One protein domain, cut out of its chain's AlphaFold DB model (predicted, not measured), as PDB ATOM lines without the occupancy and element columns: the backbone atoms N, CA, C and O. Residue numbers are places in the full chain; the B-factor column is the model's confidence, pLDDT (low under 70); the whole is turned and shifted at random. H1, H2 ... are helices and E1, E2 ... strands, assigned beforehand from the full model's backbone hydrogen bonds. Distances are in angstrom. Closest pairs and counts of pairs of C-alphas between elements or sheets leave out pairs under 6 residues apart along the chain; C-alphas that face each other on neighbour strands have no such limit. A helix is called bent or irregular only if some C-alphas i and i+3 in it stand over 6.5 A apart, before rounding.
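What this domain is: This is residues 30 to 168 of the 171 residues of an uncharacterized protein of Bacteroidetes bacterium (UniProt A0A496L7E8). One strongly twisted sheet of nine strands curls round the short helix H1, with the meander E4 to E8 making the wall toward one end of the long axis and two further helices, H2 and H3, meeting about perpendicular at the other end. E2 ties the sheet together from near the mean of the C-alphas, with E1 along one of its sides and E3 and E4 along the other, and E9 extends the sheet beyond E3. The printed part has 139 residues with three named helices and nine named strands, which follow each other along the chain as H1, E1, E2, H2, E3, E4, E5, E6, E7, E8, E9 and H3; the sheet is branched, with three neighbours, E1, E3 and E4, beside E2, and it is mixed, with E3 and E9 parallel and its other neighbour pairs antiparallel. The class is mixed, helices and strands. The whole is compact, with a radius of gyration of the C-alphas of 15.2 A, and elongated, spanning 47 by 29 by 23 A.

How they stand to each other: H1, residues 33 to 39, is on the sheet, which curls round it. The closest C-alphas of H1 and E1, residues 57 to 62, are those of Thr 33 and Ala 58, 4.3 A apart. E1 and E2, residues 69 to 75, form an antiparallel hairpin, with N 59 and O 73 within hydrogen-bond range at 2.8 A. H2, residues 77 to 82, only grazes the sheet, with its residues 77 to 80. Beside E2, E1 lies on one side, and E3, residues 90 to 93, and E4, residues 98 to 105, on the other side. E2 is antiparallel to both, with N 74 and O 91 2.8 A apart toward E3 and N 70 and O 99 2.8 A apart toward E4. The pairing is staggered: E2 pairs with E4 over its residues 69 to 71 and with E3 over its residues 74 to 75. E4, E5 at residues 111 to 115, E6 at residues 121 to 125, E7 at residues 131 to 136 and E8 at residues 139 to 146 form a meander, each strand the antiparallel neighbour of the one before. Within hydrogen-bond range are N 104 and O 112 at 2.8 A, N 113 and O 122 at 2.8 A, N 123 and O 135 at 2.8 A, and N 144 and O 132 at 2.8 A. E8, an edge strand, bends by 69 degrees at residue 142; its closest C-alphas to H1 are those of Val 139 and Asn 38, 7.2 A apart. E9, residues 153 to 156, is parallel to E3, with N 156 and O 92 2.8 A apart. H3, residues 159 to 167, is on the sheet, on the same face as H1. H3 touches H2, about perpendicular at 81 degrees, the closest C-alphas being those of Ala 166 and Leu 79, 5.2 A apart. H1 is apart from H2 and H3. In H2 and H3 every O i to N i+4 pair is within hydrogen-bond range; in H1 it is 1 of 3, beside 3 of 4 O i to N i+3 pairs.

Where its parts are: H1 begins at C-alpha 33, (-4.787, -15.993, -0.667), and is irregular, with C-alphas 34 and 37 7.7 A apart. From first to last C-alpha, E1 measures 16.5 A, E2 19.4 A, E4 20.7 A, E7 16.7 A and E8 16.8 A. E4 ends at C-alpha 105, (-27.610, -26.029, -0.839). H3, the longest helix by residues, measures 12.2 A and ends at C-alpha 167, (4.672, -2.903, 10.892).

The domain as a whole: The two C-alphas farthest apart are those of Ser 107 and Ile 168, 47.7 A. The printed part has no cut. The link from H1 to E1 is long, with 17 residues, 40 to 56. The mean pLDDT of the printed part is 88.0; residues 39 to 49 and 138 to 140 are under 70.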
ATOM      1  N   TRP A  30     -10.904 -22.857   2.917       95.31
ATOM      2  CA  TRP A  30     -10.472 -22.665   1.540       95.31
ATOM      3  C   TRP A  30      -9.291 -21.700   1.499       95.31
ATOM      4  O   TRP A  30      -9.298 -20.668   2.173       95.31
ATOM      5  N   ASN A  31      -8.270 -22.013   0.704       94.62
ATOM      6  CA  ASN A  31      -7.151 -21.111   0.471       94.62
ATOM      7  C   ASN A  31      -7.638 -19.916  -0.352       94.62
ATOM      8  O   ASN A  31      -7.846 -20.021  -1.559       94.62
ATOM      9  N   ALA A  32      -7.792 -18.776   0.313       90.81
ATOM     10  CA  ALA A  32      -8.306 -17.537  -0.255       90.81
ATOM     11  C   ALA A  32      -7.201 -16.495  -0.462       90.81
ATOM     12  O   ALA A  32      -7.490 -15.311  -0.603       90.81
ATOM     13  N   THR A  33      -5.930 -16.909  -0.499       88.88
ATOM     14  CA  THR A  33      -4.787 -15.993  -0.667       88.88
ATOM     15  C   THR A  33      -4.930 -15.116  -1.915       88.88
ATOM     16  O   THR A  33      -4.627 -13.929  -1.877       88.88
ATOM     17  N   ALA A  34      -5.481 -15.663  -3.002       80.94
ATOM     18  CA  ALA A  34      -5.746 -14.920  -4.235       80.94
ATOM     19  C   ALA A  34      -6.861 -13.856  -4.118       80.94
ATOM     20  O   ALA A  34      -7.096 -13.132  -5.082       80.94
ATOM     21  N   LEU A  35      -7.565 -13.792  -2.981       77.00
ATOM     22  CA  LEU A  35      -8.681 -12.883  -2.703       77.00
ATOM     23  C   LEU A  35      -8.363 -11.865  -1.600       77.00
ATOM     24  O   LEU A  35      -9.247 -11.111  -1.202       77.00
ATOM     25  N   VAL A  36      -7.122 -11.836  -1.097       76.62
ATOM     26  CA  VAL A  36      -6.688 -10.911  -0.034       76.62
ATOM     27  C   VAL A  36      -7.070  -9.470  -0.373       76.62
ATOM     28  O   VAL A  36      -7.768  -8.829   0.403       76.62
ATOM     29  N   GLU A  37      -6.707  -9.001  -1.563       72.75
ATOM     30  CA  GLU A  37      -6.973  -7.631  -2.034       72.75
ATOM     31  C   GLU A  37      -8.482  -7.308  -2.128       72.75
ATOM     32  O   GLU A  37      -8.886  -6.154  -2.020       72.75
ATOM     33  N   ASN A  38      -9.339  -8.321  -2.305       71.19
ATOM     34  CA  ASN A  38     -10.790  -8.161  -2.450       71.19
ATOM     35  C   ASN A  38     -11.523  -8.099  -1.106       71.19
ATOM     36  O   ASN A  38     -12.584  -7.485  -1.008       71.19
ATOM     37  N   PHE A  39     -10.987  -8.766  -0.086       62.97
ATOM     38  CA  PHE A  39     -11.645  -8.906   1.212       62.97
ATOM     39  C   PHE A  39     -11.036  -8.040   2.306       62.97
ATOM     40  O   PHE A  39     -11.678  -7.787   3.324       62.97
ATOM     41  N   VAL A  40      -9.792  -7.616   2.119       64.44
ATOM     42  CA  VAL A  40      -8.981  -7.005   3.162       64.44
ATOM     43  C   VAL A  40      -8.671  -5.579   2.727       64.44
ATOM     44  O   VAL A  40      -7.584  -5.265   2.252       64.44
ATOM     45  N   THR A  41      -9.652  -4.690   2.882       59.88
ATOM     46  CA  THR A  41      -9.444  -3.247   2.707       59.88
ATOM     47  C   THR A  41      -8.764  -2.689   3.953       59.88
ATOM     48  O   THR A  41      -9.410  -2.133   4.841       59.88
ATOM     49  N   VAL A  42      -7.453  -2.893   4.042       56.69
ATOM     50  CA  VAL A  42      -6.602  -2.330   5.092       56.69
ATOM     51  C   VAL A  42      -6.090  -0.986   4.574       56.69
ATOM     52  O   VAL A  42      -5.276  -0.984   3.652       56.69
ATOM     53  N   PRO A  43      -6.536   0.171   5.102       55.31
ATOM     54  CA  PRO A  43      -5.847   1.430   4.843       55.31
ATOM     55  C   PRO A  43      -4.423   1.338   5.402       55.31
ATOM     56  O   PRO A  43      -4.223   1.350   6.616       55.31
ATOM     57  N   ILE A  44      -3.439   1.208   4.513       59.34
ATOM     58  CA  ILE A  44      -2.022   1.223   4.876       59.34
ATOM     59  C   ILE A  44      -1.580   2.691   4.886       59.34
ATOM     60  O   ILE A  44      -1.691   3.366   3.865       59.34
ATOM     61  N   PRO A  45      -1.095   3.224   6.018       56.16
ATOM     62  CA  PRO A  45      -0.690   4.620   6.133       56.16
ATOM     63  C   PRO A  45       0.695   4.892   5.536       56.16
ATOM     64  O   PRO A  45       1.152   6.030   5.575       56.16
ATOM     65  N   ILE A  46       1.370   3.869   5.006       63.38
ATOM     66  CA  ILE A  46       2.618   4.011   4.260       63.38
ATOM     67  C   ILE A  46       2.246   4.189   2.782       63.38
ATOM     68  O   ILE A  46       1.726   3.237   2.189       63.38
ATOM     69  N   PRO A  47       2.488   5.376   2.188       62.28
ATOM     70  CA  PRO A  47       2.290   5.585   0.759       62.28
ATOM     71  C   PRO A  47       3.023   4.500  -0.041       62.28
ATOM     72  O   PRO A  47       4.139   4.122   0.306       62.28
ATOM     73  N   ASP A  48       2.373   3.983  -1.084       66.25
ATOM     74  CA  ASP A  48       2.911   2.990  -2.028       66.25
ATOM     75  C   ASP A  48       3.112   1.549  -1.505       66.25
ATOM     76  O   ASP A  48       3.577   0.686  -2.254       66.25
ATOM     77  N   MET A  49       2.714   1.231  -0.267       69.69
ATOM     78  CA  MET A  49       2.741  -0.150   0.237       69.69
ATOM     79  C   MET A  49       1.443  -0.900  -0.111       69.69
ATOM     80  O   MET A  49       0.348  -0.463   0.234       69.69
ATOM     81  N   GLN A  50       1.566  -2.054  -0.776       70.50
ATOM     82  CA  GLN A  50       0.428  -2.922  -1.121       70.50
ATOM     83  C   GLN A  50       0.110  -3.901   0.016       70.50
ATOM     84  O   GLN A  50       1.021  -4.409   0.673       70.50
ATOM     85  N   ILE A  51      -1.169  -4.235   0.228       73.06
ATOM     86  CA  ILE A  51      -1.571  -5.152   1.310       73.06
ATOM     87  C   ILE A  51      -1.012  -6.561   1.119       73.06
ATOM     88  O   ILE A  51      -0.631  -7.193   2.100       73.06
ATOM     89  N   SER A  52      -0.833  -7.014  -0.119       71.94
ATOM     90  CA  SER A  52      -0.116  -8.252  -0.453       71.94
ATOM     91  C   SER A  52       1.345  -8.316   0.024       71.94
ATOM     92  O   SER A  52       1.890  -9.412   0.154       71.94
ATOM     93  N   GLN A  53       1.994  -7.186   0.328       77.94
ATOM     94  CA  GLN A  53       3.341  -7.174   0.926       77.94
ATOM     95  C   GLN A  53       3.316  -7.442   2.439       77.94
ATOM     96  O   GLN A  53       4.327  -7.823   3.025       77.94
ATOM     97  N   ILE A  54       2.156  -7.259   3.073       84.94
ATOM     98  CA  ILE A  54       1.929  -7.437   4.512       84.94
ATOM     99  C   ILE A  54       1.242  -8.780   4.775       84.94
ATOM    100  O   ILE A  54       1.648  -9.557   5.644       84.94
ATOM    101  N   VAL A  55       0.174  -9.039   4.023       87.75
ATOM    102  CA  VAL A  55      -0.655 -10.233   4.096       87.75
ATOM    103  C   VAL A  55      -0.141 -11.233   3.075       87.75
ATOM    104  O   VAL A  55      -0.300 -11.075   1.871       87.75
ATOM    105  N   THR A  56       0.455 -12.307   3.575       89.56
ATOM    106  CA  THR A  56       1.108 -13.332   2.744       89.56
ATOM    107  C   THR A  56       0.217 -14.541   2.478       89.56
ATOM    108  O   THR A  56       0.651 -15.508   1.854       89.56
ATOM    109  N   GLY A  57      -1.004 -14.546   3.010       91.06
ATOM    110  CA  GLY A  57      -1.942 -15.654   2.891       91.06
ATOM    111  C   GLY A  57      -3.317 -15.289   3.429       91.06
ATOM    112  O   GLY A  57      -3.426 -14.439   4.311       91.06
ATOM    113  N   ALA A  58      -4.354 -15.962   2.939       92.38
ATOM    114  CA  ALA A  58      -5.689 -15.891   3.523       92.38
ATOM    115  C   ALA A  58      -6.404 -17.241   3.491       92.38
ATOM    116  O   ALA A  58      -6.184 -18.063   2.597       92.38
ATOM    117  N   VAL A  59      -7.270 -17.443   4.477       94.75
ATOM    118  CA  VAL A  59      -8.176 -18.580   4.603       94.75
ATOM    119  C   VAL A  59      -9.599 -18.050   4.670       94.75
ATOM    120  O   VAL A  59      -9.891 -17.140   5.443       94.75
ATOM    121  N   LEU A  60     -10.473 -18.646   3.866       94.06
ATOM    122  CA  LEU A  60     -11.917 -18.504   3.968       94.06
ATOM    123  C   LEU A  60     -12.450 -19.737   4.706       94.06
ATOM    124  O   LEU A  60     -12.508 -20.823   4.130       94.06
ATOM    125  N   ASP A  61     -12.777 -19.587   5.984       95.56
ATOM    126  CA  ASP A  61     -13.382 -20.628   6.816       95.56
ATOM    127  C   ASP A  61     -14.905 -20.490   6.757       95.56
ATOM    128  O   ASP A  61     -15.455 -19.451   7.116       95.56
ATOM    129  N   ILE A  62     -15.588 -21.518   6.261       95.75
ATOM    130  CA  ILE A  62     -17.049 -21.554   6.151       95.75
ATOM    131  C   ILE A  62     -17.552 -22.574   7.164       95.75
ATOM    132  O   ILE A  62     -17.307 -23.761   7.001       95.75
ATOM    133  N   SER A  63     -18.236 -22.119   8.209       94.00
ATOM    134  CA  SER A  63     -18.864 -22.911   9.279       94.00
ATOM    135  C   SER A  63     -17.985 -23.958   9.989       94.00
ATOM    136  O   SER A  63     -18.483 -24.672  10.854       94.00
ATOM    137  N   ASN A  64     -16.681 -24.024   9.706       92.62
ATOM    138  CA  ASN A  64     -15.780 -25.061  10.208       92.62
ATOM    139  C   ASN A  64     -15.152 -24.691  11.562       92.62
ATOM    140  O   ASN A  64     -14.945 -25.559  12.415       92.62
ATOM    141  N   THR A  65     -14.832 -23.413  11.769       92.94
ATOM    142  CA  THR A  65     -14.380 -22.898  13.073       92.94
ATOM    143  C   THR A  65     -15.564 -22.479  13.942       92.94
ATOM    144  O   THR A  65     -15.584 -22.768  15.138       92.94
ATOM    145  N   LYS A  66     -16.572 -21.833  13.346       93.44
ATOM    146  CA  LYS A  66     -17.782 -21.370  14.034       93.44
ATOM    147  C   LYS A  66     -19.000 -21.632  13.152       93.44
ATOM    148  O   LYS A  66     -19.140 -21.011  12.103       93.44
ATOM    149  N   GLN A  67     -19.877 -22.543  13.573       95.06
ATOM    150  CA  GLN A  67     -21.051 -22.938  12.790       95.06
ATOM    151  C   GLN A  67     -21.920 -21.723  12.423       95.06
ATOM    152  O   GLN A  67     -22.141 -20.833  13.249       95.06
ATOM    153  N   GLY A  68     -22.409 -21.675  11.180       96.38
ATOM    154  CA  GLY A  68     -23.259 -20.589  10.682       96.38
ATOM    155  C   GLY A  68     -22.514 -19.278  10.421       96.38
ATOM    156  O   GLY A  68     -23.153 -18.236  10.274       96.38
ATOM    157  N   HIS A  69     -21.181 -19.307  10.386       96.19
ATOM    158  CA  HIS A  69     -20.352 -18.134  10.127       96.19
ATOM    159  C   HIS A  69     -19.375 -18.385   8.984       96.19
ATOM    160  O   HIS A  69     -18.887 -19.493   8.786       96.19
ATOM    161  N   LEU A  70     -19.073 -17.325   8.249       94.69
ATOM    162  CA  LEU A  70     -17.947 -17.240   7.335       94.69
ATOM    163  C   LEU A  70     -16.899 -16.342   7.987       94.69
ATOM    164  O   LEU A  70     -17.202 -15.200   8.331       94.69
ATOM    165  N   ILE A  71     -15.690 -16.863   8.166       94.50
ATOM    166  CA  ILE A  71     -14.558 -16.154   8.760       94.50
ATOM    167  C   ILE A  71     -13.467 -16.016   7.703       94.50
ATOM    168  O   ILE A  71     -13.039 -16.998   7.097       94.50
ATOM    169  N   ILE A  72     -12.992 -14.793   7.504       92.19
ATOM    170  CA  ILE A  72     -11.804 -14.513   6.702       92.19
ATOM    171  C   ILE A  72     -10.637 -14.318   7.660       92.19
ATOM    172  O   ILE A  72     -10.633 -13.395   8.468       92.19
ATOM    173  N   ALA A  73      -9.635 -15.182   7.572       94.19
ATOM    174  CA  ALA A  73      -8.421 -15.060   8.365       94.19
ATOM    175  C   ALA A  73      -7.219 -14.792   7.463       94.19
ATOM    176  O   ALA A  73      -7.109 -15.355   6.374       94.19
ATOM    177  N   ILE A  74      -6.299 -13.952   7.922       93.25
ATOM    178  CA  ILE A  74      -5.143 -13.485   7.158       93.25
ATOM    179  C   ILE A  74      -3.835 -13.832   7.853       93.25
ATOM    180  O   ILE A  74      -3.709 -13.749   9.073       93.25
ATOM    181  N   ARG A  75      -2.832 -14.195   7.058       93.44
ATOM    182  CA  ARG A  75      -1.481 -14.474   7.535       93.44
ATOM    183  C   ARG A  75      -0.622 -13.227   7.410       93.44
ATOM    184  O   ARG A  75      -0.277 -12.819   6.299       93.44
ATOM    185  N   VAL A  76      -0.225 -12.674   8.552       92.25
ATOM    186  CA  VAL A  76       0.645 -11.493   8.646       92.25
ATOM    187  C   VAL A  76       1.893 -11.863   9.453       92.25
ATOM    188  O   VAL A  76       1.846 -11.840  10.686       92.25
ATOM    189  N   PRO A  77       3.019 -12.209   8.799       93.31
ATOM    190  CA  PRO A  77       4.209 -12.709   9.491       93.31
ATOM    191  C   PRO A  77       4.752 -11.751  10.556       93.31
ATOM    192  O   PRO A  77       5.144 -12.193  11.631       93.31
ATOM    193  N   LYS A  78       4.705 -10.437  10.301       91.69
ATOM    194  CA  LYS A  78       5.141  -9.411  11.264       91.69
ATOM    195  C   LYS A  78       4.280  -9.368  12.527       91.69
ATOM    196  O   LYS A  78       4.800  -9.173  13.622       91.69
ATOM    197  N   LEU A  79       2.973  -9.596  12.395       93.56
ATOM    198  CA  LEU A  79       2.071  -9.682  13.543       93.56
ATOM    199  C   LEU A  79       2.331 -10.955  14.355       93.56
ATOM    200  O   LEU A  79       2.357 -10.900  15.583       93.56
ATOM    201  N   ALA A  80       2.569 -12.082  13.677       95.81
ATOM    202  CA  ALA A  80       2.949 -13.325  14.341       95.81
ATOM    203  C   ALA A  80       4.260 -13.170  15.124       95.81
ATOM    204  O   ALA A  80       4.293 -13.489  16.311       95.81
ATOM    205  N   GLU A  81       5.290 -12.588  14.503       94.81
ATOM    206  CA  GLU A  81       6.570 -12.264  15.144       94.81
ATOM    207  C   GLU A  81       6.360 -11.410  16.402       94.81
ATOM    208  O   GLU A  81       6.800 -11.785  17.489       94.81
ATOM    209  N   LYS A  82       5.596 -10.313  16.290       93.31
ATOM    210  CA  LYS A  82       5.290  -9.426  17.423       93.31
ATOM    211  C   LYS A  82       4.571 -10.138  18.574       93.31
ATOM    212  O   LYS A  82       4.764  -9.774  19.732       93.31
ATOM    213  N   LYS A  83       3.735 -11.136  18.277       94.69
ATOM    214  CA  LYS A  83       3.006 -11.932  19.278       94.69
ATOM    215  C   LYS A  83       3.778 -13.158  19.777       94.69
ATOM    216  O   LYS A  83       3.238 -13.896  20.596       94.69
ATOM    217  N   GLY A  84       5.003 -13.397  19.299       95.62
ATOM    218  CA  GLY A  84       5.767 -14.602  19.633       95.62
ATOM    219  C   GLY A  84       5.123 -15.890  19.103       95.62
ATOM    220  O   GLY A  84       5.219 -16.936  19.739       95.62
ATOM    221  N   MET A  85       4.424 -15.806  17.969       96.44
ATOM    222  CA  MET A  85       3.701 -16.907  17.333       96.44
ATOM    223  C   MET A  85       4.403 -17.380  16.048       96.44
ATOM    224  O   MET A  85       5.157 -16.615  15.440       96.44
ATOM    225  N   PRO A  86       4.145 -18.620  15.587       95.56
ATOM    226  CA  PRO A  86       4.656 -19.117  14.309       95.56
ATOM    227  C   PRO A  86       4.278 -18.216  13.126       95.56
ATOM    228  O   PRO A  86       3.154 -17.717  13.047       95.56
ATOM    229  N   SER A  87       5.191 -18.029  12.170       92.38
ATOM    230  CA  SER A  87       4.990 -17.129  11.020       92.38
ATOM    231  C   SER A  87       3.832 -17.529  10.097       92.38
ATOM    232  O   SER A  87       3.374 -16.721   9.291       92.38
ATOM    233  N   ASP A  88       3.371 -18.776  10.185       92.88
ATOM    234  CA  ASP A  88       2.228 -19.326   9.459       92.88
ATOM    235  C   ASP A  88       0.884 -19.168  10.194       92.88
ATOM    236  O   ASP A  88      -0.126 -19.692   9.731       92.88
ATOM    237  N   THR A  89       0.842 -18.397  11.285       95.81
ATOM    238  CA  THR A  89      -0.391 -18.093  12.031       95.81
ATOM    239  C   THR A  89      -1.362 -17.234  11.214       95.81
ATOM    240  O   THR A  89      -0.972 -16.239  10.597       95.81
ATOM    241  N   TYR A  90      -2.649 -17.592  11.266       95.50
ATOM    242  CA  TYR A  90      -3.743 -16.847  10.647       95.50
ATOM    243  C   TYR A  90      -4.559 -16.105  11.705       95.50
ATOM    244  O   TYR A  90      -5.029 -16.707  12.672       95.50
ATOM    245  N   PHE A  91      -4.752 -14.806  11.496       95.19
ATOM    246  CA  PHE A  91      -5.464 -13.910  12.400       95.19
ATOM    247  C   PHE A  91      -6.788 -13.459  11.794       95.19
ATOM    248  O   PHE A  91      -6.869 -13.242  10.586       95.19
ATOM    249  N   TYR A  92      -7.809 -13.268  12.622       94.06
ATOM    250  CA  TYR A  92      -9.079 -12.691  12.188       94.06
ATOM    251  C   TYR A  92      -9.665 -11.771  13.257       94.06
ATOM    252  O   TYR A  92      -9.411 -11.935  14.448       94.06
ATOM    253  N   ASP A  93     -10.457 -10.802  12.818       92.62
ATOM    254  CA  ASP A  93     -11.201  -9.884  13.674       92.62
ATOM    255  C   ASP A  93     -12.685 -10.220  13.581       92.62
ATOM    256  O   ASP A  93     -13.259 -10.181  12.491       92.62
ATOM    257  N   GLU A  94     -13.301 -10.549  14.713       91.25
ATOM    258  CA  GLU A  94     -14.704 -10.972  14.760       91.25
ATOM    259  C   GLU A  94     -15.664  -9.875  14.271       91.25
ATOM    260  O   GLU A  94     -16.681 -10.176  13.654       91.25
ATOM    261  N   ALA A  95     -15.356  -8.594  14.493       86.94
ATOM    262  CA  ALA A  95     -16.253  -7.507  14.107       86.94
ATOM    263  C   ALA A  95     -16.222  -7.230  12.595       86.94
ATOM    264  O   ALA A  95     -17.220  -6.803  12.008       86.94
ATOM    265  N   ILE A  96     -15.075  -7.456  11.953       84.19
ATOM    266  CA  ILE A  96     -14.840  -7.036  10.566       84.19
ATOM    267  C   ILE A  96     -14.870  -8.229   9.610       84.19
ATOM    268  O   ILE A  96     -15.522  -8.159   8.561       84.19
ATOM    269  N   LEU A  97     -14.194  -9.316   9.979       86.00
ATOM    270  CA  LEU A  97     -13.878 -10.448   9.109       86.00
ATOM    271  C   LEU A  97     -14.711 -11.702   9.393       86.00
ATOM    272  O   LEU A  97     -14.584 -12.684   8.664       86.00
ATOM    273  N   THR A  98     -15.593 -11.657  10.389       91.94
ATOM    274  CA  THR A  98     -16.608 -12.687  10.611       91.94
ATOM    275  C   THR A  98     -17.970 -12.189  10.128       91.94
ATOM    276  O   THR A  98     -18.385 -11.063  10.408       91.94
ATOM    277  N   LYS A  99     -18.686 -13.030   9.379       93.06
ATOM    278  CA  LYS A  99     -20.051 -12.764   8.911       93.06
ATOM    279  C   LYS A  99     -20.953 -13.937   9.253       93.06
ATOM    280  O   LYS A  99     -20.617 -15.079   8.958       93.06
ATOM    281  N   GLU A 100     -22.121 -13.655   9.818       96.38
ATOM    282  CA  GLU A 100     -23.172 -14.665   9.917       96.38
ATOM    283  C   GLU A 100     -23.719 -15.004   8.532       96.38
ATOM    284  O   GLU A 100     -24.034 -14.112   7.731       96.38
ATOM    285  N   ILE A 101     -23.868 -16.299   8.278       96.75
ATOM    286  CA  ILE A 101     -24.327 -16.824   7.001       96.75
ATOM    287  C   ILE A 101     -25.451 -17.844   7.168       96.75
ATOM    288  O   ILE A 101     -25.674 -18.417   8.233       96.75
ATOM    289  N   GLU A 102     -26.149 -18.075   6.068       96.94
ATOM    290  CA  GLU A 102     -27.024 -19.216   5.839       96.94
ATOM    291  C   GLU A 102     -26.597 -19.890   4.533       96.94
ATOM    292  O   GLU A 102     -26.253 -19.205   3.567       96.94
ATOM    293  N   ILE A 103     -26.588 -21.222   4.508       96.50
ATOM    294  CA  ILE A 103     -26.188 -22.002   3.335       96.50
ATOM    295  C   ILE A 103     -27.434 -22.664   2.750       96.50
ATOM    296  O   ILE A 103     -28.010 -23.572   3.341       96.50
ATOM    297  N   ASP A 104     -27.822 -22.221   1.560       95.94
ATOM    298  CA  ASP A 104     -28.899 -22.793   0.757       95.94
ATOM    299  C   ASP A 104     -28.278 -23.709  -0.306       95.94
ATOM    300  O   ASP A 104     -27.832 -23.273  -1.375       95.94
ATOM    301  N   LYS A 105     -28.168 -24.996   0.037       94.44
ATOM    302  CA  LYS A 105     -27.610 -26.029  -0.839       94.44
ATOM    303  C   LYS A 105     -28.598 -26.344  -1.965       94.44
ATOM    304  O   LYS A 105     -29.723 -26.761  -1.705       94.44
ATOM    305  N   LYS A 106     -28.166 -26.178  -3.220       94.50
ATOM    306  CA  LYS A 106     -28.989 -26.462  -4.411       94.50
ATOM    307  C   LYS A 106     -28.730 -27.852  -4.978       94.50
ATOM    308  O   LYS A 106     -29.667 -28.522  -5.400       94.50
ATOM    309  N   SER A 107     -27.479 -28.298  -4.944       93.06
ATOM    310  CA  SER A 107     -27.069 -29.662  -5.276       93.06
ATOM    311  C   SER A 107     -25.824 -30.049  -4.477       93.06
ATOM    312  O   SER A 107     -25.338 -29.284  -3.646       93.06
ATOM    313  N   ASP A 108     -25.280 -31.242  -4.705       90.94
ATOM    314  CA  ASP A 108     -24.038 -31.680  -4.053       90.94
ATOM    315  C   ASP A 108     -22.801 -30.880  -4.471       90.94
ATOM    316  O   ASP A 108     -21.775 -30.928  -3.792       90.94
ATOM    317  N   THR A 109     -22.896 -30.133  -5.569       94.00
ATOM    318  CA  THR A 109     -21.771 -29.396  -6.146       94.00
ATOM    319  C   THR A 109     -21.992 -27.888  -6.191       94.00
ATOM    320  O   THR A 109     -21.104 -27.160  -6.640       94.00
ATOM    321  N   GLU A 110     -23.168 -27.402  -5.783       95.25
ATOM    322  CA  GLU A 110     -23.513 -25.988  -5.901       95.25
ATOM    323  C   GLU A 110     -24.544 -25.512  -4.871       95.25
ATOM    324  O   GLU A 110     -25.369 -26.270  -4.350       95.25
ATOM    325  N   GLY A 111     -24.536 -24.209  -4.628       96.12
ATOM    326  CA  GLY A 111     -25.500 -23.564  -3.759       96.12
ATOM    327  C   GLY A 111     -25.200 -22.091  -3.554       96.12
ATOM    328  O   GLY A 111     -24.437 -21.470  -4.298       96.12
ATOM    329  N   ILE A 112     -25.847 -21.527  -2.542       96.06
ATOM    330  CA  ILE A 112     -25.789 -20.103  -2.234       96.06
ATOM    331  C   ILE A 112     -25.446 -19.939  -0.759       96.06
ATOM    332  O   ILE A 112     -26.075 -20.540   0.105       96.06
ATOM    333  N   ILE A 113     -24.460 -19.097  -0.473       95.50
ATOM    334  CA  ILE A 113     -24.175 -18.590   0.867       95.50
ATOM    335  C   ILE A 113     -24.801 -17.202   0.950       95.50
ATOM    336  O   ILE A 113     -24.461 -16.319   0.163       95.50
ATOM    337  N   LYS A 114     -25.733 -17.005   1.879       95.25
ATOM    338  CA  LYS A 114     -26.410 -15.728   2.112       95.25
ATOM    339  C   LYS A 114     -25.864 -15.083   3.377       95.25
ATOM    340  O   LYS A 114     -25.903 -15.691   4.441       95.25
ATOM    341  N   PHE A 115     -25.400 -13.843   3.281       93.38
ATOM    342  CA  PHE A 115     -24.956 -13.064   4.433       93.38
ATOM    343  C   PHE A 115     -26.172 -12.499   5.168       93.38
ATOM    344  O   PHE A 115     -26.946 -11.737   4.590       93.38
ATOM    345  N   LYS A 116     -26.360 -12.849   6.446       93.88
ATOM    346  CA  LYS A 116     -27.588 -12.485   7.177       93.88
ATOM    347  C   LYS A 116     -27.763 -10.979   7.358       93.88
ATOM    348  O   LYS A 116     -28.877 -10.481   7.244       93.88
ATOM    349  N   ALA A 117     -26.670 -10.262   7.619       90.38
ATOM    350  CA  ALA A 117     -26.714  -8.829   7.900       90.38
ATOM    351  C   ALA A 117     -27.046  -7.981   6.659       90.38
ATOM    352  O   ALA A 117     -27.772  -6.998   6.770       90.38
ATOM    353  N   THR A 118     -26.510  -8.341   5.488       90.19
ATOM    354  CA  THR A 118     -26.633  -7.529   4.262       90.19
ATOM    355  C   THR A 118     -27.615  -8.110   3.248       90.19
ATOM    356  O   THR A 118     -28.048  -7.401   2.344       90.19
ATOM    357  N   GLY A 119     -27.957  -9.396   3.360       90.44
ATOM    358  CA  GLY A 119     -28.716 -10.128   2.346       90.44
ATOM    359  C   GLY A 119     -27.926 -10.422   1.067       90.44
ATOM    360  O   GLY A 119     -28.471 -11.058   0.165       90.44
ATOM    361  N   GLU A 120     -26.664  -9.987   0.981       90.94
ATOM    362  CA  GLU A 120     -25.781 -10.290  -0.143       90.94
ATOM    363  C   GLU A 120     -25.553 -11.801  -0.249       90.94
ATOM    364  O   GLU A 120     -25.671 -12.548   0.729       90.94
ATOM    365  N   THR A 121     -25.221 -12.258  -1.453       92.38
ATOM    366  CA  THR A 121     -25.038 -13.678  -1.737       92.38
ATOM    367  C   THR A 121     -23.686 -13.958  -2.377       92.38
ATOM    368  O   THR A 121     -23.156 -13.167  -3.162       92.38
ATOM    369  N   LEU A 122     -23.142 -15.121  -2.038       91.88
ATOM    370  CA  LEU A 122     -21.977 -15.722  -2.660       91.88
ATOM    371  C   LEU A 122     -22.399 -17.091  -3.195       91.88
ATOM    372  O   LEU A 122     -22.772 -17.982  -2.434       91.88
ATOM    373  N   LEU A 123     -22.390 -17.246  -4.513       94.88
ATOM    374  CA  LEU A 123     -22.687 -18.514  -5.158       94.88
ATOM    375  C   LEU A 123     -21.433 -19.379  -5.115       94.88
ATOM    376  O   LEU A 123     -20.341 -18.888  -5.407       94.88
ATOM    377  N   TYR A 124     -21.602 -20.660  -4.808       94.31
ATOM    378  CA  TYR A 124     -20.560 -21.658  -4.997       94.31
ATOM    379  C   TYR A 124     -20.997 -22.675  -6.045       94.31
ATOM    380  O   TYR A 124     -22.155 -23.093  -6.072       94.31
ATOM    381  N   LYS A 125     -20.071 -23.054  -6.922       94.19
ATOM    382  CA  LYS A 125     -20.280 -24.012  -8.010       94.19
ATOM    383  C   LYS A 125     -19.079 -24.934  -8.138       94.19
ATOM    384  O   LYS A 125     -18.010 -24.661  -7.590       94.19
ATOM    385  N   ASN A 126     -19.263 -26.021  -8.886       93.31
ATOM    386  CA  ASN A 126     -18.208 -26.985  -9.198       93.31
ATOM    387  C   ASN A 126     -17.475 -27.488  -7.938       93.31
ATOM    388  O   ASN A 126     -16.272 -27.749  -7.970       93.31
ATOM    389  N   LEU A 127     -18.201 -27.605  -6.817       94.62
ATOM    390  CA  LEU A 127     -17.651 -28.063  -5.549       94.62
ATOM    391  C   LEU A 127     -17.219 -29.527  -5.668       94.62
ATOM    392  O   LEU A 127     -17.988 -30.409  -6.052       94.62
ATOM    393  N   THR A 128     -15.970 -29.773  -5.300       93.69
ATOM    394  CA  THR A 128     -15.365 -31.098  -5.190       93.69
ATOM    395  C   THR A 128     -14.793 -31.285  -3.788       93.69
ATOM    396  O   THR A 128     -14.820 -30.384  -2.947       93.69
ATOM    397  N   ALA A 129     -14.207 -32.452  -3.526       90.75
ATOM    398  CA  ALA A 129     -13.476 -32.687  -2.286       90.75
ATOM    399  C   ALA A 129     -12.341 -31.667  -2.039       90.75
ATOM    400  O   ALA A 129     -12.063 -31.365  -0.875       90.75
ATOM    401  N   THR A 130     -11.715 -31.145  -3.103       93.25
ATOM    402  CA  THR A 130     -10.486 -30.338  -3.022       93.25
ATOM    403  C   THR A 130     -10.613 -28.917  -3.547       93.25
ATOM    404  O   THR A 130      -9.711 -28.130  -3.308       93.25
ATOM    405  N   SER A 131     -11.687 -28.562  -4.249       94.31
ATOM    406  CA  SER A 131     -11.827 -27.225  -4.829       94.31
ATOM    407  C   SER A 131     -13.272 -26.776  -4.947       94.31
ATOM    408  O   SER A 131     -14.176 -27.605  -5.032       94.31
ATOM    409  N   VAL A 132     -13.467 -25.467  -5.054       94.56
ATOM    410  CA  VAL A 132     -14.763 -24.829  -5.294       94.56
ATOM    411  C   VAL A 132     -14.571 -23.554  -6.107       94.56
ATOM    412  O   VAL A 132     -13.526 -22.914  -6.020       94.56
ATOM    413  N   GLU A 133     -15.568 -23.175  -6.893       93.62
ATOM    414  CA  GLU A 133     -15.599 -21.892  -7.590       93.62
ATOM    415  C   GLU A 133     -16.620 -20.973  -6.934       93.62
ATOM    416  O   GLU A 133     -17.764 -21.372  -6.719       93.62
ATOM    417  N   PHE A 134     -16.206 -19.744  -6.626       91.50
ATOM    418  CA  PHE A 134     -17.077 -18.728  -6.051       91.50
ATOM    419  C   PHE A 134     -17.375 -17.605  -7.045       91.50
ATOM    420  O   PHE A 134     -16.471 -17.084  -7.708       91.50
ATOM    421  N   THR A 135     -18.639 -17.184  -7.067       90.00
ATOM    422  CA  THR A 135     -19.118 -16.024  -7.825       90.00
ATOM    423  C   THR A 135     -20.018 -15.169  -6.930       90.00
ATOM    424  O   THR A 135     -20.985 -15.657  -6.353       90.00
ATOM    425  N   GLY A 136     -19.729 -13.877  -6.812       83.56
ATOM    426  CA  GLY A 136     -20.474 -12.932  -5.987       83.56
ATOM    427  C   GLY A 136     -19.871 -11.530  -6.042       83.56
ATOM    428  O   GLY A 136     -18.936 -11.252  -6.796       83.56
ATOM    429  N   LYS A 137     -20.411 -10.615  -5.237       72.25
ATOM    430  CA  LYS A 137     -19.896  -9.243  -5.168       72.25
ATOM    431  C   LYS A 137     -18.455  -9.258  -4.645       72.25
ATOM    432  O   LYS A 137     -18.195  -9.745  -3.551       72.25
ATOM    433  N   GLY A 138     -17.521  -8.744  -5.445       66.56
ATOM    434  CA  GLY A 138     -16.095  -8.706  -5.108       66.56
ATOM    435  C   GLY A 138     -15.318 -10.000  -5.382       66.56
ATOM    436  O   GLY A 138     -14.101  -9.984  -5.248       66.56
ATOM    437  N   VAL A 139     -15.968 -11.088  -5.816       69.12
ATOM    438  CA  VAL A 139     -15.319 -12.363  -6.172       69.12
ATOM    439  C   VAL A 139     -15.954 -12.898  -7.450       69.12
ATOM    440  O   VAL A 139     -17.070 -13.403  -7.420       69.12
ATOM    441  N   THR A 140     -15.271 -12.788  -8.586       67.88
ATOM    442  CA  THR A 140     -15.794 -13.282  -9.869       67.88
ATOM    443  C   THR A 140     -14.939 -14.437 -10.366       67.88
ATOM    444  O   THR A 140     -13.752 -14.253 -10.632       67.88
ATOM    445  N   ASP A 141     -15.556 -15.617 -10.456       71.94
ATOM    446  CA  ASP A 141     -15.020 -16.845 -11.058       71.94
ATOM    447  C   ASP A 141     -13.672 -17.283 -10.475       71.94
ATOM    448  O   ASP A 141     -12.727 -17.660 -11.172       71.94
ATOM    449  N   LYS A 142     -13.573 -17.213  -9.145       84.44
ATOM    450  CA  LYS A 142     -12.355 -17.586  -8.428       84.44
ATOM    451  C   LYS A 142     -12.473 -19.006  -7.915       84.44
ATOM    452  O   LYS A 142     -13.278 -19.303  -7.034       84.44
ATOM    453  N   LYS A 143     -11.618 -19.867  -8.461       92.06
ATOM    454  CA  LYS A 143     -11.404 -21.218  -7.962       92.06
ATOM    455  C   LYS A 143     -10.529 -21.172  -6.713       92.06
ATOM    456  O   LYS A 143      -9.397 -20.694  -6.780       92.06
ATOM    457  N   LEU A 144     -11.050 -21.672  -5.599       92.94
ATOM    458  CA  LEU A 144     -10.303 -21.865  -4.362       92.94
ATOM    459  C   LEU A 144     -10.050 -23.351  -4.145       92.94
ATOM    460  O   LEU A 144     -10.931 -24.185  -4.351       92.94
ATOM    461  N   GLU A 145      -8.839 -23.672  -3.709       95.00
ATOM    462  CA  GLU A 145      -8.468 -25.020  -3.290       95.00
ATOM    463  C   GLU A 145      -8.671 -25.152  -1.777       95.00
ATOM    464  O   GLU A 145      -8.539 -24.180  -1.029       95.00
ATOM    465  N   VAL A 146      -8.994 -26.352  -1.310       94.75
ATOM    466  CA  VAL A 146      -9.094 -26.661   0.118       94.75
ATOM    467  C   VAL A 146      -7.730 -26.470   0.783       94.75
ATOM    468  O   VAL A 146      -6.686 -26.752   0.186       94.75
ATOM    469  N   MET A 147      -7.718 -26.007   2.031       93.88
ATOM    470  CA  MET A 147      -6.490 -26.011   2.820       93.88
ATOM    471  C   MET A 147      -5.990 -27.455   3.012       93.88
ATOM    472  O   MET A 147      -6.794 -28.348   3.283       93.88
ATOM    473  N   PRO A 148      -4.672 -27.711   2.895       86.94
ATOM    474  CA  PRO A 148      -4.114 -29.066   2.990       86.94
ATOM    475  C   PRO A 148      -4.274 -29.681   4.389       86.94
ATOM    476  O   PRO A 148      -4.245 -30.901   4.540       86.94
ATOM    477  N   SER A 149      -4.450 -28.842   5.408       88.75
ATOM    478  CA  SER A 149      -4.728 -29.221   6.789       88.75
ATOM    479  C   SER A 149      -5.623 -28.170   7.440       88.75
ATOM    480  O   SER A 149      -5.638 -27.013   7.016       88.75
ATOM    481  N   LYS A 150      -6.337 -28.558   8.502       88.12
ATOM    482  CA  LYS A 150      -7.089 -27.607   9.327       88.12
ATOM    483  C   LYS A 150      -6.119 -26.630   9.996       88.12
ATOM    484  O   LYS A 150      -5.185 -27.047  10.676       88.12
ATOM    485  N   ILE A 151      -6.361 -25.345   9.797       91.38
ATOM    486  CA  ILE A 151      -5.629 -24.227  10.378       91.38
ATOM    487  C   ILE A 151      -6.388 -23.737  11.608       91.38
ATOM    488  O   ILE A 151      -7.593 -23.479  11.541       91.38
ATOM    489  N   SER A 152      -5.688 -23.578  12.728       91.06
ATOM    490  CA  SER A 152      -6.233 -22.875  13.890       91.06
ATOM    491  C   SER A 152      -6.182 -21.368  13.651       91.06
ATOM    492  O   SER A 152      -5.132 -20.827  13.305       91.06
ATOM    493  N   LEU A 153      -7.318 -20.699  13.836       95.25
ATOM    494  CA  LEU A 153      -7.451 -19.258  13.640       95.25
ATOM    495  C   LEU A 153      -7.295 -18.532  14.978       95.25
ATOM    496  O   LEU A 153      -7.855 -18.959  15.987       95.25
ATOM    497  N   VAL A 154      -6.556 -17.425  14.987       96.75
ATOM    498  CA  VAL A 154      -6.350 -16.594  16.177       96.75
ATOM    499  C   VAL A 154      -7.209 -15.342  16.073       96.75
ATOM    500  O   VAL A 154      -7.001 -14.505  15.195       96.75
ATOM    501  N   GLN A 155      -8.165 -15.198  16.988       95.69
ATOM    502  CA  GLN A 155      -8.969 -13.985  17.075       95.69
ATOM    503  C   GLN A 155      -8.135 -12.822  17.624       95.69
ATOM    504  O   GLN A 155      -7.389 -12.970  18.595       95.69
ATOM    505  N   VAL A 156      -8.306 -11.650  17.024       94.31
ATOM    506  CA  VAL A 156      -7.777 -10.365  17.483       94.31
ATOM    507  C   VAL A 156      -8.907  -9.341  17.596       94.31
ATOM    508  O   VAL A 156      -9.974  -9.522  17.011       94.31
ATOM    509  N   ASN A 157      -8.697  -8.273  18.367       89.19
ATOM    510  CA  ASN A 157      -9.761  -7.299  18.653       89.19
ATOM    511  C   ASN A 157      -9.889  -6.214  17.584       89.19
ATOM    512  O   ASN A 157     -10.975  -5.693  17.358       89.19
ATOM    513  N   ASN A 158      -8.757  -5.797  17.022       90.25
ATOM    514  CA  ASN A 158      -8.704  -4.788  15.976       90.25
ATOM    515  C   ASN A 158      -7.552  -5.153  15.046       90.25
ATOM    516  O   ASN A 158      -6.415  -4.723  15.256       90.25
ATOM    517  N   ILE A 159      -7.844  -5.984  14.044       89.31
ATOM    518  CA  ILE A 159      -6.809  -6.523  13.145       89.31
ATOM    519  C   ILE A 159      -6.017  -5.406  12.466       89.31
ATOM    520  O   ILE A 159      -4.803  -5.507  12.334       89.31
ATOM    521  N   MET A 160      -6.683  -4.304  12.122       86.00
ATOM    522  CA  MET A 160      -6.060  -3.130  11.520       86.00
ATOM    523  C   MET A 160      -4.996  -2.528  12.426       86.00
ATOM    524  O   MET A 160      -3.839  -2.398  12.033       86.00
ATOM    525  N   LYS A 161      -5.383  -2.185  13.655       87.56
ATOM    526  CA  LYS A 161      -4.475  -1.605  14.639       87.56
ATOM    527  C   LYS A 161      -3.324  -2.560  14.939       87.56
ATOM    528  O   LYS A 161      -2.177  -2.138  14.967       87.56
ATOM    529  N   GLU A 162      -3.613  -3.843  15.125       91.00
ATOM    530  CA  GLU A 162      -2.587  -4.826  15.463       91.00
ATOM    531  C   GLU A 162      -1.572  -5.035  14.333       91.00
ATOM    532  O   GLU A 162      -0.372  -5.112  14.600       91.00
ATOM    533  N   ILE A 163      -2.026  -5.059  13.075       88.94
ATOM    534  CA  ILE A 163      -1.147  -5.058  11.901       88.94
ATOM    535  C   ILE A 163      -0.289  -3.793  11.886       88.94
ATOM    536  O   ILE A 163       0.926  -3.882  11.715       88.94
ATOM    537  N   MET A 164      -0.896  -2.626  12.104       85.56
ATOM    538  CA  MET A 164      -0.168  -1.361  12.087       85.56
ATOM    539  C   MET A 164       0.896  -1.282  13.176       85.56
ATOM    540  O   MET A 164       2.044  -0.957  12.876       85.56
ATOM    541  N   ASP A 165       0.547  -1.664  14.401       87.56
ATOM    542  CA  ASP A 165       1.467  -1.708  15.532       87.56
ATOM    543  C   ASP A 165       2.614  -2.717  15.292       87.56
ATOM    544  O   ASP A 165       3.660  -2.634  15.937       87.56
ATOM    545  N   ALA A 166       2.418  -3.725  14.434       89.00
ATOM    546  CA  ALA A 166       3.442  -4.708  14.078       89.00
ATOM    547  C   ALA A 166       4.375  -4.252  12.947       89.00
ATOM    548  O   ALA A 166       5.516  -4.709  12.884       89.00
ATOM    549  N   ILE A 167       3.904  -3.379  12.054       82.81
ATOM    550  CA  ILE A 167       4.672  -2.903  10.892       82.81
ATOM    551  C   ILE A 167       5.409  -1.609  11.196       82.81
ATOM    552  O   ILE A 167       6.531  -1.437  10.732       82.81
ATOM    553  N   ILE A 168       4.777  -0.702  11.939       77.38
ATOM    554  CA  ILE A 168       5.380   0.544  12.395       77.38
ATOM    555  C   ILE A 168       5.833   0.284  13.830       77.38
ATOM    556  O   ILE A 168       4.993   0.288  14.735       77.38
TER     557      ILE A 168